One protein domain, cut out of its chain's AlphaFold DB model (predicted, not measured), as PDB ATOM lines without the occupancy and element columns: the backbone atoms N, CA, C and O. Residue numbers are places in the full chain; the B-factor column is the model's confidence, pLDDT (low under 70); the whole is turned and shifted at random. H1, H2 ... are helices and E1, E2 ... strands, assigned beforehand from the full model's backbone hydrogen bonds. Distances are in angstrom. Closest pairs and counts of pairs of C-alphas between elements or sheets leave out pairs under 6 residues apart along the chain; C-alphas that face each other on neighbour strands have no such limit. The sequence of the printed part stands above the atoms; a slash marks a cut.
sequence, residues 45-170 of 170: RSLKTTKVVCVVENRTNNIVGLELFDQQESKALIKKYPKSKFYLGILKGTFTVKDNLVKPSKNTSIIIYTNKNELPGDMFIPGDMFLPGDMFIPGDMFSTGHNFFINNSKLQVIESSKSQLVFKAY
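Overview. This is residues 45 to 170 of the 170 residues of an uncharacterized protein of Flaviramulus basaltis (UniProt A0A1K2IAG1). The domain is a small barrel, nearly closed, whose wall runs through E2, E1, E3, E5, E8, E7 and E6, with the last seam between E2 and E6 less well joined; E4, after the bend of E3, folds across one end. The short helix H1 only grazes the sheet from outside, and a long loop runs from E5 to E6, its residues 123 to 129 sticking out. The printed part has 126 residues with one named helix and eight named strands, in the order E1 E2 H1 E3 E4 E5 E6 E7 E8, and is mostly strand. The strands form one branched sheet, antiparallel in each neighbour pair. The whole is compact, with a radius of gyration of the C-alphas of 13.9 A and spans of 42 by 31 by 21 A.

Along the chain. E1, residues 45 to 57, begins at C-alpha 45 (567.539, 474.394, 367.600), bends by 108 degrees at residue 48 and is 26.8 A long. E2 is residues 63 to 68 and H1 residues 74 to 80. E3, residues 84 to 98, is the longest strand by residues, measures 20.2 A and bends by 131 degrees at residue 94. E4 is residues 101 to 104 and E5 residues 109 to 113. E6 is residues 147 to 150, beginning at C-alpha 147 (581.165, 493.656, 361.936). E7, residues 153 to 160, measures 19.0 A, and E8, residues 164 to 169, measures 16.6 A and ends at C-alpha 169 (574.956, 486.387, 361.299).

Arrangement. The sheet is strongly twisted, with edge strands E2, E4 and E6. E1 has E2 on one side, a hairpin with N 53 and O 67 at 2.8 A, and E3 on the other side, with N 50 and O 91 at 2.8 A. E3 has three neighbours: E1, beside residues 84 to 95, lies on one side of it, and E4, beside residues 95 to 98, and E5, beside residues 88 to 92, lie on the other side. N 103 and O 96 are 2.8 A apart in the hairpin of E3 and E4, and N 90 and O 111 are 2.8 A apart between E3 and E5. E5 and E8 are neighbours through N 112 and O 165, 2.8 A. E5 to E8 form a Greek key, in which E6, E7 and E8 are a meander, each strand the antiparallel neighbour of the one before, and E5 is the antiparallel neighbour of E8. N 158 and O 166 are 2.8 A apart in the hairpin of E7 and E8, and N 155 and O 148 are 2.8 A apart in that of E6 and E7. The closest C-alphas of E2 and E6, Gly 65 and Ile 150, are 5.9 A apart. E1 and E8 are apart. H1 only grazes the sheet, with residues 74 to 78; every O i to N i+4 pair in it is within hydrogen-bond range.

Size, cuts and confidence. The two C-alphas farthest apart, those of Pro 126 and Tyr 170, are 42.1 A apart. The printed part has no cut. The link from E5 to E6, residues 114 to 146, is long; the other links are tight. The mean pLDDT of the printed part is 78.3, and residues 45 to 48 and 116 to 142 are under 70.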
ATOM      1  N   ARG A  45     568.920 474.011 367.301       57.91
ATOM      2  CA  ARG A  45     567.539 474.394 367.600       57.91
ATOM      3  C   ARG A  45     567.040 475.322 366.494       57.91
ATOM      4  O   ARG A  45     567.698 476.294 366.132       57.91
ATOM      5  N   SER A  46     565.878 474.992 365.939       51.50
ATOM      6  CA  SER A  46     565.168 475.805 364.952       51.50
ATOM      7  C   SER A  46     563.818 476.184 365.549       51.50
ATOM      8  O   SER A  46     562.846 475.440 365.448       51.50
ATOM      9  N   LEU A  47     563.774 477.307 366.262       57.72
ATOM     10  CA  LEU A  47     562.516 477.926 366.679       57.72
ATOM     11  C   LEU A  47     562.239 479.127 365.775       57.72
ATOM     12  O   LEU A  47     563.164 479.823 365.360       57.72
ATOM     13  N   LYS A  48     560.954 479.429 365.529       67.12
ATOM     14  CA  LYS A  48     560.558 480.683 364.854       67.12
ATOM     15  C   LYS A  48     561.129 481.913 365.579       67.12
ATOM     16  O   LYS A  48     561.475 482.898 364.933       67.12
ATOM     17  N   THR A  49     561.240 481.834 366.906       82.69
ATOM     18  CA  THR A  49     561.802 482.860 367.792       82.69
ATOM     19  C   THR A  49     562.330 482.209 369.075       82.69
ATOM     20  O   THR A  49     561.595 481.461 369.720       82.69
ATOM     21  N   THR A  50     563.551 482.531 369.492       89.56
ATOM     22  CA  THR A  50     564.166 482.079 370.751       89.56
ATOM     23  C   THR A  50     564.533 483.277 371.608       89.56
ATOM     24  O   THR A  50     565.137 484.218 371.106       89.56
ATOM     25  N   LYS A  51     564.194 483.251 372.901       90.06
ATOM     26  CA  LYS A  51     564.643 484.281 373.845       90.06
ATOM     27  C   LYS A  51     566.108 484.051 374.204       90.06
ATOM     28  O   LYS A  51     566.515 482.925 374.480       90.06
ATOM     29  N   VAL A  52     566.881 485.123 374.196       91.50
ATOM     30  CA  VAL A  52     568.319 485.116 374.476       91.50
ATOM     31  C   VAL A  52     568.677 486.277 375.393       91.50
ATOM     32  O   VAL A  52     567.922 487.243 375.502       91.50
ATOM     33  N   VAL A  53     569.838 486.180 376.030       91.44
ATOM     34  CA  VAL A  53     570.441 487.247 376.825       91.44
ATOM     35  C   VAL A  53     571.748 487.656 376.168       91.44
ATOM     36  O   VAL A  53     572.646 486.837 375.985       91.44
ATOM     37  N   CYS A  54     571.852 488.928 375.804       91.00
ATOM     38  CA  CYS A  54     573.109 489.541 375.406       91.00
ATOM     39  C   CYS A  54     573.849 489.993 376.664       91.00
ATOM     40  O   CYS A  54     573.313 490.775 377.453       91.00
ATOM     41  N   VAL A  55     575.064 489.486 376.851       90.75
ATOM     42  CA  VAL A  55     575.918 489.816 377.989       90.75
ATOM     43  C   VAL A  55     576.896 490.898 377.556       90.75
ATOM     44  O   VAL A  55     577.670 490.704 376.616       90.75
ATOM     45  N   VAL A  56     576.857 492.036 378.239       85.75
ATOM     46  CA  VAL A  56     577.644 493.225 377.909       85.75
ATOM     47  C   VAL A  56     578.489 493.614 379.108       85.75
ATOM     48  O   VAL A  56     577.962 493.822 380.192       85.75
ATOM     49  N   GLU A  57     579.798 493.746 378.943       85.06
ATOM     50  CA  GLU A  57     580.677 494.135 380.044       85.06
ATOM     51  C   GLU A  57     580.419 495.590 380.486       85.06
ATOM     52  O   GLU A  57     580.396 496.503 379.663       85.06
ATOM     53  N   ASN A  58     580.284 495.833 381.798       81.81
ATOM     54  CA  ASN A  58     579.887 497.142 382.345       81.81
ATOM     55  C   ASN A  58     580.845 498.278 381.983       81.81
ATOM     56  O   ASN A  58     580.403 499.409 381.803       81.81
ATOM     57  N   ARG A  59     582.152 497.993 381.960       79.69
ATOM     58  CA  ARG A  59     583.201 499.014 381.819       79.69
ATOM     59  C   ARG A  59     583.443 499.414 380.374       79.69
ATOM     60  O   ARG A  59     583.707 500.577 380.104       79.69
ATOM     61  N   THR A  60     583.414 498.439 379.476       80.38
ATOM     62  CA  THR A  60     583.805 498.623 378.074       80.38
ATOM     63  C   THR A  60     582.604 498.713 377.143       80.38
ATOM     64  O   THR A  60     582.759 499.139 376.007       80.38
ATOM     65  N   ASN A  61     581.414 498.310 377.605       77.62
ATOM     66  CA  ASN A  61     580.229 498.093 376.776       77.62
ATOM     67  C   ASN A  61     580.464 497.091 375.628       77.62
ATOM     68  O   ASN A  61     579.709 497.053 374.656       77.62
ATOM     69  N   ASN A  62     581.475 496.228 375.753       82.12
ATOM     70  CA  ASN A  62     581.707 495.154 374.801       82.12
ATOM     71  C   ASN A  62     580.703 494.024 375.007       82.12
ATOM     72  O   ASN A  62     580.453 493.602 376.137       82.12
ATOM     73  N   ILE A  63     580.173 493.484 373.908       86.25
ATOM     74  CA  ILE A  63     579.381 492.258 373.975       86.25
ATOM     75  C   ILE A  63     580.339 491.086 374.178       86.25
ATOM     76  O   ILE A  63     581.171 490.801 373.319       86.25
ATOM     77  N   VAL A  64     580.212 490.406 375.313       89.19
ATOM     78  CA  VAL A  64     581.087 489.287 375.700       89.19
ATOM     79  C   VAL A  64     580.448 487.928 375.448       89.19
ATOM     80  O   VAL A  64     581.149 486.922 375.370       89.19
ATOM     81  N   GLY A  65     579.123 487.877 375.297       91.50
ATOM     82  CA  GLY A  65     578.426 486.619 375.092       91.50
ATOM     83  C   GLY A  65     576.974 486.779 374.673       91.50
ATOM     84  O   GLY A  65     576.341 487.814 374.878       91.50
ATOM     85  N   LEU A  66     576.454 485.703 374.093       93.81
ATOM     86  CA  LEU A  66     575.033 485.499 373.848       93.81
ATOM     87  C   LEU A  66     574.629 484.174 374.484       93.81
ATOM     88  O   LEU A  66     575.168 483.130 374.115       93.81
ATOM     89  N   GLU A  67     573.696 484.207 375.423       93.06
ATOM     90  CA  GLU A  67     573.228 483.015 376.128       93.06
ATOM     91  C   GLU A  67     571.754 482.745 375.882       93.06
ATOM     92  O   GLU A  67     570.979 483.637 375.526       93.06
ATOM     93  N   LEU A  68     571.363 481.484 376.056       91.19
ATOM     94  CA  LEU A  68     569.960 481.115 376.053       91.19
ATOM     95  C   LEU A  68     569.301 481.722 377.292       91.19
ATOM     96  O   LEU A  68     569.830 481.630 378.396       91.19
ATOM     97  N   PHE A  69     568.149 482.357 377.110       87.50
ATOM     98  CA  PHE A  69     567.423 482.904 378.245       87.50
ATOM     99  C   PHE A  69     566.654 481.789 378.967       87.50
ATOM    100  O   PHE A  69     565.727 481.212 378.393       87.50
ATOM    101  N   ASP A  70     567.008 481.552 380.230       82.88
ATOM    102  CA  ASP A  70     566.240 480.755 381.184       82.88
ATOM    103  C   ASP A  70     565.998 481.581 382.458       82.88
ATOM    104  O   ASP A  70     566.923 482.127 383.063       82.88
ATOM    105  N   GLN A  71     564.732 481.683 382.863       73.94
ATOM    106  CA  GLN A  71     564.330 482.419 384.057       73.94
ATOM    107  C   GLN A  71     564.906 481.792 385.338       73.94
ATOM    108  O   GLN A  71     565.256 482.517 386.271       73.94
ATOM    109  N   GLN A  72     565.033 480.461 385.383       74.31
ATOM    110  CA  GLN A  72     565.532 479.735 386.556       74.31
ATOM    111  C   GLN A  72     567.048 479.907 386.740       74.31
ATOM    112  O   GLN A  72     567.541 479.880 387.868       74.31
ATOM    113  N   GLU A  73     567.781 480.157 385.652       76.31
ATOM    114  CA  GLU A  73     569.246 480.256 385.641       76.31
ATOM    115  C   GLU A  73     569.772 481.701 385.648       76.31
ATOM    116  O   GLU A  73     570.982 481.925 385.625       76.31
ATOM    117  N   SER A  74     568.891 482.697 385.755       76.38
ATOM    118  CA  SER A  74     569.251 484.124 385.847       76.38
ATOM    119  C   SER A  74     570.336 484.405 386.902       76.38
ATOM    120  O   SER A  74     571.332 485.071 386.620       76.38
ATOM    121  N   LYS A  75     570.222 483.799 388.093       80.25
ATOM    122  CA  LYS A  75     571.233 483.897 389.164       80.25
ATOM    123  C   LYS A  75     572.585 483.288 388.774       80.25
ATOM    124  O   LYS A  75     573.633 483.787 389.186       80.25
ATOM    125  N   ALA A  76     572.575 482.210 387.989       85.19
ATOM    126  CA  ALA A  76     573.796 481.577 387.500       85.19
ATOM    127  C   ALA A  76     574.501 482.459 386.458       85.19
ATOM    128  O   ALA A  76     575.726 482.570 386.510       85.19
ATOM    129  N   LEU A  77     573.751 483.153 385.588       84.38
ATOM    130  CA  LEU A  77     574.305 484.134 384.644       84.38
ATOM    131  C   LEU A  77     575.015 485.283 385.368       84.38
ATOM    132  O   LEU A  77     576.143 485.619 385.011       84.38
ATOM    133  N   ILE A  78     574.400 485.843 386.414       83.94
ATOM    134  CA  ILE A  78     575.001 486.929 387.211       83.94
ATOM    135  C   ILE A  78     576.313 486.461 387.851       83.94
ATOM    136  O   ILE A  78     577.328 487.152 387.784       83.94
ATOM    137  N   LYS A  79     576.335 485.243 388.406       88.06
ATOM    138  CA  LYS A  79     577.553 484.656 388.980       88.06
ATOM    139  C   LYS A  79     578.631 484.387 387.924       88.06
ATOM    140  O   LYS A  79     579.815 484.552 388.213       88.06
ATOM    141  N   LYS A  80     578.237 483.966 386.719       90.12
ATOM    142  CA  LYS A  80     579.140 483.708 385.586       90.12
ATOM    143  C   LYS A  80     579.740 485.004 385.031       90.12
ATOM    144  O   LYS A  80     580.903 485.008 384.637       90.12
ATOM    145  N   TYR A  81     578.984 486.103 385.065       87.75
ATOM    146  CA  TYR A  81     579.383 487.413 384.546       87.75
ATOM    147  C   TYR A  81     579.171 488.542 385.575       87.75
ATOM    148  O   TYR A  81     578.342 489.428 385.371       87.75
ATOM    149  N   PRO A  82     579.967 488.588 386.660       86.19
ATOM    150  CA  PRO A  82     579.729 489.480 387.804       86.19
ATOM    151  C   PRO A  82     579.931 490.978 387.520       86.19
ATOM    152  O   PRO A  82     579.638 491.817 388.364       86.19
ATOM    153  N   LYS A  83     580.481 491.343 386.356       86.06
ATOM    154  CA  LYS A  83     580.738 492.737 385.941       86.06
ATOM    155  C   LYS A  83     580.058 493.067 384.614       86.06
ATOM    156  O   LYS A  83     580.633 493.771 383.785       86.06
ATOM    157  N   SER A  84     578.886 492.488 384.380       86.06
ATOM    158  CA  SER A  84     578.162 492.622 383.118       86.06
ATOM    159  C   SER A  84     576.721 493.079 383.313       86.06
ATOM    160  O   SER A  84     576.100 492.816 384.340       86.06
ATOM    161  N   LYS A  85     576.208 493.750 382.286       84.94
ATOM    162  CA  LYS A  85     574.805 494.081 382.063       84.94
ATOM    163  C   LYS A  85     574.214 492.996 381.178       84.94
ATOM    164  O   LYS A  85     574.889 492.447 380.301       84.94
ATOM    165  N   PHE A  86     572.937 492.727 381.382       85.94
ATOM    166  CA  PHE A  86     572.211 491.704 380.650       85.94
ATOM    167  C   PHE A  86     571.072 492.367 379.889       85.94
ATOM    168  O   PHE A  86     570.244 493.049 380.480       85.94
ATOM    169  N   TYR A  87     571.037 492.170 378.575       86.12
ATOM    170  CA  TYR A  87     569.980 492.702 377.722       86.12
ATOM    171  C   TYR A  87     569.182 491.562 377.123       86.12
ATOM    172  O   TYR A  87     569.732 490.670 376.472       86.12
ATOM    173  N   LEU A  88     567.869 491.600 377.325       88.12
ATOM    174  CA  LEU A  88     566.981 490.615 376.729       88.12
ATOM    175  C   LEU A  88     566.918 490.799 375.215       88.12
ATOM    176  O   LEU A  88     566.901 491.912 374.691       88.12
ATOM    177  N   GLY A  89     566.820 489.682 374.508       89.81
ATOM    178  CA  GLY A  89     566.697 489.683 373.066       89.81
ATOM    179  C   GLY A  89     565.942 488.489 372.514       89.81
ATOM    180  O   GLY A  89     565.556 487.559 373.227       89.81
ATOM    181  N   ILE A  90     565.735 488.529 371.202       92.25
ATOM    182  CA  ILE A  90     565.132 487.458 370.422       92.25
ATOM    183  C   ILE A  90     566.073 487.089 369.284       92.25
ATOM    184  O   ILE A  90     566.501 487.940 368.510       92.25
ATOM    185  N   LEU A  91     566.327 485.798 369.144       93.50
ATOM    186  CA  LEU A  91     567.004 485.196 368.012       93.50
ATOM    187  C   LEU A  91     565.971 484.552 367.080       93.50
ATOM    188  O   LEU A  91     565.075 483.835 367.527       93.50
ATOM    189  N   LYS A  92     566.089 484.811 365.778       93.00
ATOM    190  CA  LYS A  92     565.246 484.253 364.714       93.00
ATOM    191  C   LYS A  92     566.118 483.543 363.688       93.00
ATOM    192  O   LYS A  92     566.897 484.196 362.992       93.00
ATOM    193  N   GLY A  93     565.968 482.230 363.587       91.12
ATOM    194  CA  GLY A  93     566.759 481.389 362.693       91.12
ATOM    195  C   GLY A  93     567.349 480.191 363.420       91.12
ATOM    196  O   GLY A  93     566.910 479.825 364.510       91.12
ATOM    197  N   THR A  94     568.343 479.573 362.797       92.12
ATOM    198  CA  THR A  94     569.026 478.400 363.339       92.12
ATOM    199  C   THR A  94     570.217 478.806 364.201       92.12
ATOM    200  O   THR A  94     570.879 479.828 363.983       92.12
ATOM    201  N   PHE A  95     570.474 478.008 365.228       93.50
ATOM    202  CA  PHE A  95     571.586 478.203 366.144       93.50
ATOM    203  C   PHE A  95     571.959 476.880 366.807       93.50
ATOM    204  O   PHE A  95     571.142 475.962 366.914       93.50
ATOM    205  N   THR A  96     573.192 476.807 367.288       93.31
ATOM    206  CA  THR A  96     573.665 475.718 368.146       93.31
ATOM    207  C   THR A  96     573.866 476.243 369.556       93.31
ATOM    208  O   THR A  96     574.325 477.374 369.726       93.31
ATOM    209  N   VAL A  97     573.557 475.427 370.558       92.12
ATOM    210  CA  VAL A  97     573.811 475.758 371.965       92.12
ATOM    211  C   VAL A  97     574.900 474.842 372.503       92.12
ATOM    212  O   VAL A  97     574.835 473.630 372.307       92.12
ATOM    213  N   LYS A  98     575.888 475.424 373.182       90.50
ATOM    214  CA  LYS A  98     576.904 474.692 373.940       90.50
ATOM    215  C   LYS A  98     577.148 475.426 375.254       90.50
ATOM    216  O   LYS A  98     577.457 476.609 375.215       90.50
ATOM    217  N   ASP A  99     576.995 474.749 376.389       87.69
ATOM    218  CA  ASP A  99     577.206 475.342 377.723       87.69
ATOM    219  C   ASP A  99     576.422 476.663 377.917       87.69
ATOM    220  O   ASP A  99     576.972 477.676 378.351       87.69
ATOM    221  N   ASN A 100     575.148 476.666 377.498       89.88
ATOM    222  CA  ASN A 100     574.239 477.822 377.376       89.88
ATOM    223  C   ASN A 100     574.644 478.935 376.406       89.88
ATOM    224  O   ASN A 100     573.816 479.792 376.091       89.88
ATOM    225  N   LEU A 101     575.856 478.901 375.856       92.38
ATOM    226  CA  LEU A 101     576.286 479.835 374.829       92.38
ATOM    227  C   LEU A 101     575.571 479.523 373.520       92.38
ATOM    228  O   LEU A 101     575.620 478.412 372.986       92.38
ATOM    229  N   VAL A 102     574.910 480.541 372.991       94.00
ATOM    230  CA  VAL A 102     574.194 480.489 371.727       94.00
ATOM    231  C   VAL A 102     575.149 480.906 370.627       94.00
ATOM    232  O   VAL A 102     575.638 482.033 370.611       94.00
ATOM    233  N   LYS A 103     575.396 480.006 369.682       94.75
ATOM    234  CA  LYS A 103     576.144 480.285 368.460       94.75
ATOM    235  C   LYS A 103     575.158 480.391 367.287       94.75
ATOM    236  O   LYS A 103     574.656 479.360 366.824       94.75
ATOM    237  N   PRO A 104     574.837 481.611 366.821       94.12
ATOM    238  CA  PRO A 104     573.971 481.821 365.667       94.12
ATOM    239  C   PRO A 104     574.555 481.185 364.402       94.12
ATOM    240  O   PRO A 104     575.742 481.320 364.116       94.12
ATOM    241  N   SER A 105     573.721 480.507 363.621       93.69
ATOM    242  CA  SER A 105     574.094 480.082 362.268       93.69
ATOM    243  C   SER A 105     573.977 481.239 361.271       93.69
ATOM    244  O   SER A 105     573.390 482.281 361.563       93.69
ATOM    245  N   LYS A 106     574.520 481.055 360.066       93.19
ATOM    246  CA  LYS A 106     574.415 482.031 358.977       93.19
ATOM    247  C   LYS A 106     572.956 482.403 358.688       93.19
ATOM    248  O   LYS A 106     572.079 481.544 358.688       93.19
ATOM    249  N   ASN A 107     572.721 483.677 358.376       91.75
ATOM    250  CA  ASN A 107     571.413 484.265 358.073       91.75
ATOM    251  C   ASN A 107     570.423 484.300 359.256       91.75
ATOM    252  O   ASN A 107     569.245 484.600 359.068       91.75
ATOM    253  N   THR A 108     570.896 484.053 360.476       93.00
ATOM    254  CA  THR A 108     570.119 484.241 361.705       93.00
ATOM    255  C   THR A 108     570.108 485.715 362.105       93.00
ATOM    256  O   THR A 108     571.131 486.398 362.029       93.00
ATOM    257  N   SER A 109     568.941 486.210 362.520       94.38
ATOM    258  CA  SER A 109     568.752 487.585 362.997       94.38
ATOM    259  C   SER A 109     568.640 487.612 364.515       94.38
ATOM    260  O   SER A 109     567.959 486.771 365.099       94.38
ATOM    261  N   ILE A 110     569.282 488.580 365.153       94.06
ATOM    262  CA  ILE A 110     569.272 488.754 366.607       94.06
ATOM    263  C   ILE A 110     568.814 490.174 366.888       94.06
ATOM    264  O   ILE A 110     569.371 491.116 366.339       94.06
ATOM    265  N   ILE A 111     567.796 490.318 367.724       92.00
ATOM    266  CA  ILE A 111     567.226 491.601 368.126       92.00
ATOM    267  C   ILE A 111     567.454 491.728 369.624       92.00
ATOM    268  O   ILE A 111     566.929 490.914 370.378       92.00
ATOM    269  N   ILE A 112     568.228 492.715 370.056       90.38
ATOM    270  CA  ILE A 112     568.492 493.001 371.468       90.38
ATOM    271  C   ILE A 112     567.734 494.260 371.864       90.38
ATOM    272  O   ILE A 112     567.844 495.276 371.183       90.38
ATOM    273  N   TYR A 113     566.981 494.201 372.960       86.69
ATOM    274  CA  TYR A 113     566.222 495.330 373.492       86.69
ATOM    275  C   TYR A 113     567.087 496.112 374.482       86.69
ATOM    276  O   TYR A 113     567.199 495.759 375.654       86.69
ATOM    277  N   THR A 114     567.720 497.180 374.009       80.06
ATOM    278  CA  THR A 114     568.675 497.990 374.785       80.06
ATOM    279  C   THR A 114     568.012 498.812 375.888       80.06
ATOM    280  O   THR A 114     568.673 499.241 376.826       80.06
ATOM    281  N   ASN A 115     566.694 498.996 375.807       75.00
ATOM    282  CA  ASN A 115     565.879 499.640 376.833       75.00
ATOM    283  C   ASN A 115     565.354 498.674 377.910       75.00
ATOM    284  O   ASN A 115     564.603 499.105 378.780       75.00
ATOM    285  N   LYS A 116     565.690 497.379 377.835       68.19
ATOM    286  CA  LYS A 116     565.266 496.349 378.794       68.19
ATOM    287  C   LYS A 116     566.491 495.627 379.349       68.19
ATOM    288  O   LYS A 116     566.907 494.598 378.818       68.19
ATOM    289  N   ASN A 117     567.056 496.187 380.414       66.12
ATOM    290  CA  ASN A 117     568.223 495.662 381.130       66.12
ATOM    291  C   ASN A 117     567.862 494.763 382.334       66.12
ATOM    292  O   ASN A 117     568.724 494.479 383.160       66.12
ATOM    293  N   GLU A 118     566.605 494.328 382.448       63.16
ATOM    294  CA  GLU A 118     566.103 493.564 383.595       63.16
ATOM    295  C   GLU A 118     566.009 492.068 383.256       63.16
ATOM    296  O   GLU A 118     565.325 491.676 382.301       63.16
ATOM    297  N   LEU A 119     566.675 491.216 384.044       63.16
ATOM    298  CA  LEU A 119     566.424 489.776 384.022       63.16
ATOM    299  C   LEU A 119     565.226 489.480 384.944       63.16
ATOM    300  O   LEU A 119     565.240 489.836 386.120       63.16
ATOM    301  N   PRO A 120     564.164 488.811 384.463       49.50
ATOM    302  CA  PRO A 120     563.047 488.444 385.326       49.50
ATOM    303  C   PRO A 120     563.512 487.402 386.357       49.50
ATOM    304  O   PRO A 120     564.015 486.339 385.996       49.50
ATOM    305  N   GLY A 121     563.335 487.712 387.641       48.47
ATOM    306  CA  GLY A 121     563.870 486.922 388.758       48.47
ATOM    307  C   GLY A 121     564.594 487.764 389.811       48.47
ATOM    308  O   GLY A 121     564.823 487.266 390.914       48.47
ATOM    309  N   ASP A 122     564.865 489.035 389.500       49.97
ATOM    310  CA  ASP A 122     565.363 490.057 390.423       49.97
ATOM    311  C   ASP A 122     564.293 490.440 391.459       49.97
ATOM    312  O   ASP A 122     563.740 491.538 391.490       49.97
ATOM    313  N   MET A 123     563.992 489.510 392.365       39.19
ATOM    314  CA  MET A 123     563.561 489.887 393.702       39.19
ATOM    315  C   MET A 123     564.775 490.543 394.363       39.19
ATOM    316  O   MET A 123     565.640 489.838 394.877       39.19
ATOM    317  N   PHE A 124     564.852 491.871 394.224       39.59
ATOM    318  CA  PHE A 124     565.684 492.821 394.966       39.59
ATOM    319  C   PHE A 124     566.762 492.164 395.839       39.59
ATOM    320  O   PHE A 124     566.484 491.776 396.973       39.59
ATOM    321  N   ILE A 125     568.000 492.081 395.344       37.25
ATOM    322  CA  ILE A 125     569.155 491.938 396.236       37.25
ATOM    323  C   ILE A 125     569.459 493.346 396.768       37.25
ATOM    324  O   ILE A 125     569.898 494.200 395.995       37.25
ATOM    325  N   PRO A 126     569.197 493.649 398.054       29.44
ATOM    326  CA  PRO A 126     569.528 494.953 398.606       29.44
ATOM    327  C   PRO A 126     571.052 495.030 398.749       29.44
ATOM    328  O   PRO A 126     571.641 494.328 399.567       29.44
ATOM    329  N   GLY A 127     571.696 495.851 397.919       37.34
ATOM    330  CA  GLY A 127     573.149 496.057 397.938       37.34
ATOM    331  C   GLY A 127     573.790 496.140 396.554       37.34
ATOM    332  O   GLY A 127     574.836 496.775 396.418       37.34
ATOM    333  N   ASP A 128     573.142 495.592 395.523       42.44
ATOM    334  CA  ASP A 128     573.596 495.768 394.148       42.44
ATOM    335  C   ASP A 128     573.105 497.125 393.644       42.44
ATOM    336  O   ASP A 128     571.914 497.373 393.452       42.44
ATOM    337  N   MET A 129     574.048 498.052 393.505       36.69
ATOM    338  CA  MET A 129     573.828 499.389 392.975       36.69
ATOM    339  C   MET A 129     573.487 499.283 391.483       36.69
ATOM    340  O   MET A 129     574.338 499.462 390.614       36.69
ATOM    341  N   PHE A 130     572.232 498.962 391.177       42.84
ATOM    342  CA  PHE A 130     571.661 499.130 389.849       42.84
ATOM    343  C   PHE A 130     571.559 500.628 389.595       42.84
ATOM    344  O   PHE A 130     570.596 501.262 390.009       42.84
ATOM    345  N   LEU A 131     572.583 501.210 388.971       36.84
ATOM    346  CA  LEU A 131     572.524 502.587 388.499       36.84
ATOM    347  C   LEU A 131     571.459 502.655 387.391       36.84
ATOM    348  O   LEU A 131     571.702 502.148 386.288       36.84
ATOM    349  N   PRO A 132     570.286 503.266 387.636       34.50
ATOM    350  CA  PRO A 132     569.341 503.567 386.578       34.50
ATOM    351  C   PRO A 132     569.945 504.753 385.828       34.50
ATOM    352  O   PRO A 132     569.857 505.894 386.272       34.50
ATOM    353  N   GLY A 133     570.667 504.487 384.742       39.78
ATOM    354  CA  GLY A 133     571.357 505.557 384.021       39.78
ATOM    355  C   GLY A 133     572.319 505.089 382.942       39.78
ATOM    356  O   GLY A 133     572.428 505.753 381.914       39.78
ATOM    357  N   ASP A 134     572.940 503.917 383.096       43.25
ATOM    358  CA  ASP A 134     573.849 503.403 382.073       43.25
ATOM    359  C   ASP A 134     573.089 502.648 380.977       43.25
ATOM    360  O   ASP A 134     573.207 501.430 380.809       43.25
ATOM    361  N   MET A 135     572.290 503.397 380.227       50.19
ATOM    362  CA  MET A 135     571.738 502.955 378.957       50.19
ATOM    363  C   MET A 135     572.898 502.445 378.094       50.19
ATOM    364  O   MET A 135     573.871 503.166 377.875       50.19
ATOM    365  N   PHE A 136     572.829 501.203 377.607       52.41
ATOM    366  CA  PHE A 136     573.691 500.785 376.506       52.41
ATOM    367  C   PHE A 136     573.328 501.667 375.318       52.41
ATOM    368  O   PHE A 136     572.298 501.463 374.680       52.41
ATOM    369  N   ILE A 137     574.128 502.712 375.104       53.69
ATOM    370  CA  ILE A 137     574.029 503.586 373.946       53.69
ATOM    371  C   ILE A 137     574.917 502.947 372.881       53.69
ATOM    372  O   ILE A 137     576.137 503.090 372.941       53.69
ATOM    373  N   PRO A 138     574.346 502.237 371.896       51.62
ATOM    374  CA  PRO A 138     575.121 501.628 370.816       51.62
ATOM    375  C   PRO A 138     575.852 502.624 369.910       51.62
ATOM    376  O   PRO A 138     576.532 502.191 368.981       51.62
ATOM    377  N   GLY A 139     575.689 503.928 370.161       44.50
ATOM    378  CA  GLY A 139     576.031 505.034 369.271       44.50
ATOM    379  C   GLY A 139     577.449 504.992 368.715       44.50
ATOM    380  O   GLY A 139     577.610 505.208 367.519       44.50
ATOM    381  N   ASP A 140     578.439 504.613 369.527       50.69
ATOM    382  CA  ASP A 140     579.839 504.679 369.087       50.69
ATOM    383  C   ASP A 140     580.409 503.318 368.657       50.69
ATOM    384  O   ASP A 140     581.288 503.253 367.800       50.69
ATOM    385  N   MET A 141     579.896 502.206 369.196       59.06
ATOM    386  CA  MET A 141     580.443 500.864 368.934       59.06
ATOM    387  C   MET A 141     579.689 500.076 367.854       59.06
ATOM    388  O   MET A 141     580.268 499.196 367.215       59.06
ATOM    389  N   PHE A 142     578.404 500.370 367.644       67.75
ATOM    390  CA  PHE A 142     577.514 499.595 366.777       67.75
ATOM    391  C   PHE A 142     576.801 500.503 365.775       67.75
ATOM    392  O   PHE A 142     575.571 500.545 365.696       67.75
ATOM    393  N   SER A 143     577.594 501.220 364.983       73.94
ATOM    394  CA  SER A 143     577.089 501.840 363.760       73.94
ATOM    395  C   SER A 143     576.682 500.759 362.755       73.94
ATOM    396  O   SER A 143     577.264 499.672 362.693       73.94
ATOM    397  N   THR A 144     575.653 501.036 361.959       79.88
ATOM    398  CA  THR A 144     575.179 500.112 360.920       79.88
ATOM    399  C   THR A 144     576.318 499.723 359.976       79.88
ATOM    400  O   THR A 144     577.109 500.567 359.568       79.88
ATOM    401  N   GLY A 145     576.407 498.440 359.628       81.25
ATOM    402  CA  GLY A 145     577.469 497.893 358.784       81.25
ATOM    403  C   GLY A 145     578.708 497.406 359.541       81.25
ATOM    404  O   GLY A 145     579.478 496.632 358.964       81.25
ATOM    405  N   HIS A 146     578.878 497.768 360.820       84.81
ATOM    406  CA  HIS A 146     579.978 497.264 361.644       84.81
ATOM    407  C   HIS A 146     579.883 495.754 361.835       84.81
ATOM    408  O   HIS A 146     578.810 495.213 362.112       84.81
ATOM    409  N   ASN A 147     581.032 495.086 361.716       88.62
ATOM    410  CA  ASN A 147     581.165 493.656 361.936       88.62
ATOM    411  C   ASN A 147     581.858 493.382 363.268       88.62
ATOM    412  O   ASN A 147     582.854 494.022 363.593       88.62
ATOM    413  N   PHE A 148     581.380 492.382 363.993       87.69
ATOM    414  CA  PHE A 148     581.974 491.922 365.242       87.69
ATOM    415  C   PHE A 148     581.719 490.424 365.418       87.69
ATOM    416  O   PHE A 148     581.045 489.795 364.600       87.69
ATOM    417  N   PHE A 149     582.287 489.830 366.464       89.69
ATOM    418  CA  PHE A 149     582.135 488.407 366.743       89.69
ATOM    419  C   PHE A 149     581.461 488.196 368.095       89.69
ATOM    420  O   PHE A 149     581.863 488.800 369.083       89.69
ATOM    421  N   ILE A 150     580.479 487.294 368.144       89.75
ATOM    422  CA  ILE A 150     579.971 486.718 369.396       89.75
ATOM    423  C   ILE A 150     579.987 485.205 369.261       89.75
ATOM    424  O   ILE A 150     579.517 484.679 368.251       89.75
ATOM    425  N   ASN A 151     580.493 484.500 370.277       91.50
ATOM    426  CA  ASN A 151     580.493 483.034 370.335       91.50
ATOM    427  C   ASN A 151     580.993 482.405 369.019       91.50
ATOM    428  O   ASN A 151     580.381 481.489 368.466       91.50
ATOM    429  N   ASN A 152     582.075 482.966 368.463       90.44
ATOM    430  CA  ASN A 152     582.693 482.548 367.199       90.44
ATOM    431  C   ASN A 152     581.778 482.669 365.962       90.44
ATOM    432  O   ASN A 152     581.997 481.978 364.967       90.44
ATOM    433  N   SER A 153     580.760 483.525 366.016       92.12
ATOM    434  CA  SER A 153     579.884 483.859 364.889       92.12
ATOM    435  C   SER A 153     580.129 485.295 364.471       92.12
ATOM    436  O   SER A 153     580.120 486.191 365.315       92.12
ATOM    437  N   LYS A 154     580.348 485.514 363.173       93.94
ATOM    438  CA  LYS A 154     580.492 486.858 362.620       93.94
ATOM    439  C   LYS A 154     579.112 487.492 362.503       93.94
ATOM    440  O   LYS A 154     578.212 486.920 361.890       93.94
ATOM    441  N   LEU A 155     578.960 488.671 363.084       92.12
ATOM    442  CA  LEU A 155     577.724 489.433 363.124       92.12
ATOM    443  C   LEU A 155     577.946 490.791 362.482       92.12
ATOM    444  O   LEU A 155     578.996 491.397 362.676       92.12
ATOM    445  N   GLN A 156     576.942 491.272 361.761       92.25
ATOM    446  CA  GLN A 156     576.882 492.644 361.278       92.25
ATOM    447  C   GLN A 156     575.718 493.369 361.931       92.25
ATOM    448  O   GLN A 156     574.621 492.813 362.029       92.25
ATOM    449  N   VAL A 157     575.936 494.619 362.317       90.69
ATOM    450  CA  VAL A 157     574.859 495.520 362.730       90.69
ATOM    451  C   VAL A 157     574.041 495.908 361.506       90.69
ATOM    452  O   VAL A 157     574.561 496.514 360.572       90.69
ATOM    453  N   ILE A 158     572.760 495.557 361.512       92.00
ATOM    454  CA  ILE A 158     571.810 495.927 360.459       92.00
ATOM    455  C   ILE A 158     571.041 497.183 360.857       92.00
ATOM    456  O   ILE A 158     570.817 498.055 360.026       92.00
ATOM    457  N   GLU A 159     570.680 497.291 362.133       89.12
ATOM    458  CA  GLU A 159     569.924 498.421 362.663       89.12
ATOM    459  C   GLU A 159     570.415 498.757 364.070       89.12
ATOM    460  O   GLU A 159     570.694 497.863 364.876       89.12
ATOM    461  N   SER A 160     570.508 500.051 364.358       85.19
ATOM    462  CA  SER A 160     570.893 500.583 365.657       85.19
ATOM    463  C   SER A 160     569.974 501.747 366.000       85.19
ATOM    464  O   SER A 160     569.834 502.695 365.230       85.19
ATOM    465  N   SER A 161     569.304 501.648 367.141       82.88
ATOM    466  CA  SER A 161     568.398 502.669 367.660       82.88
ATOM    467  C   SER A 161     568.544 502.767 369.179       82.88
ATOM    468  O   SER A 161     569.242 501.969 369.806       82.88
ATOM    469  N   LYS A 162     567.842 503.720 369.800       77.00
ATOM    470  CA  LYS A 162     567.861 503.879 371.263       77.00
ATOM    471  C   LYS A 162     567.286 502.674 372.017       77.00
ATOM    472  O   LYS A 162     567.696 502.428 373.145       77.00
ATOM    473  N   SER A 163     566.332 501.950 371.427       80.06
ATOM    474  CA  SER A 163     565.595 500.867 372.099       80.06
ATOM    475  C   SER A 163     565.965 499.468 371.625       80.06
ATOM    476  O   SER A 163     565.659 498.495 372.314       80.06
ATOM    477  N   GLN A 164     566.563 499.346 370.442       86.25
ATOM    478  CA  GLN A 164     566.901 498.053 369.869       86.25
ATOM    479  C   GLN A 164     568.167 498.091 369.022       86.25
ATOM    480  O   GLN A 164     568.447 499.074 368.331       86.25
ATOM    481  N   LEU A 165     568.863 496.960 369.030       88.38
ATOM    482  CA  LEU A 165     569.946 496.634 368.116       88.38
ATOM    483  C   LEU A 165     569.609 495.363 367.369       88.38
ATOM    484  O   LEU A 165     569.219 494.366 367.978       88.38
ATOM    485  N   VAL A 166     569.788 495.397 366.056       91.62
ATOM    486  CA  VAL A 166     569.527 494.257 365.187       91.62
ATOM    487  C   VAL A 166     570.824 493.823 364.533       91.62
ATOM    488  O   VAL A 166     571.492 494.602 363.852       91.62
ATOM    489  N   PHE A 167     571.152 492.550 364.709       92.75
ATOM    490  CA  PHE A 167     572.325 491.915 364.135       92.75
ATOM    491  C   PHE A 167     571.929 490.807 363.169       92.75
ATOM    492  O   PHE A 167     570.921 490.123 363.368       92.75
ATOM    493  N   LYS A 168     572.771 490.578 362.163       94.94
ATOM    494  CA  LYS A 168     572.663 489.441 361.249       94.94
ATOM    495  C   LYS A 168     573.954 488.636 361.239       94.94
ATOM    496  O   LYS A 168     575.034 489.212 361.134       94.94
ATOM    497  N   ALA A 169     573.831 487.317 361.340       93.94
ATOM    498  CA  ALA A 169     574.956 486.387 361.299       93.94
ATOM    499  C   ALA A 169     575.337 485.989 359.866       93.94
ATOM    500  O   ALA A 169     574.456 485.790 359.022       93.94
ATOM    501  N   TYR A 170     576.641 485.839 359.610       89.56
ATOM    502  CA  TYR A 170     577.228 485.536 358.295       89.56
ATOM    503  C   TYR A 170     578.097 484.282 358.289       89.56
ATOM    504  O   TYR A 170     578.787 484.032 359.302       89.56
TER     505      TYR A 170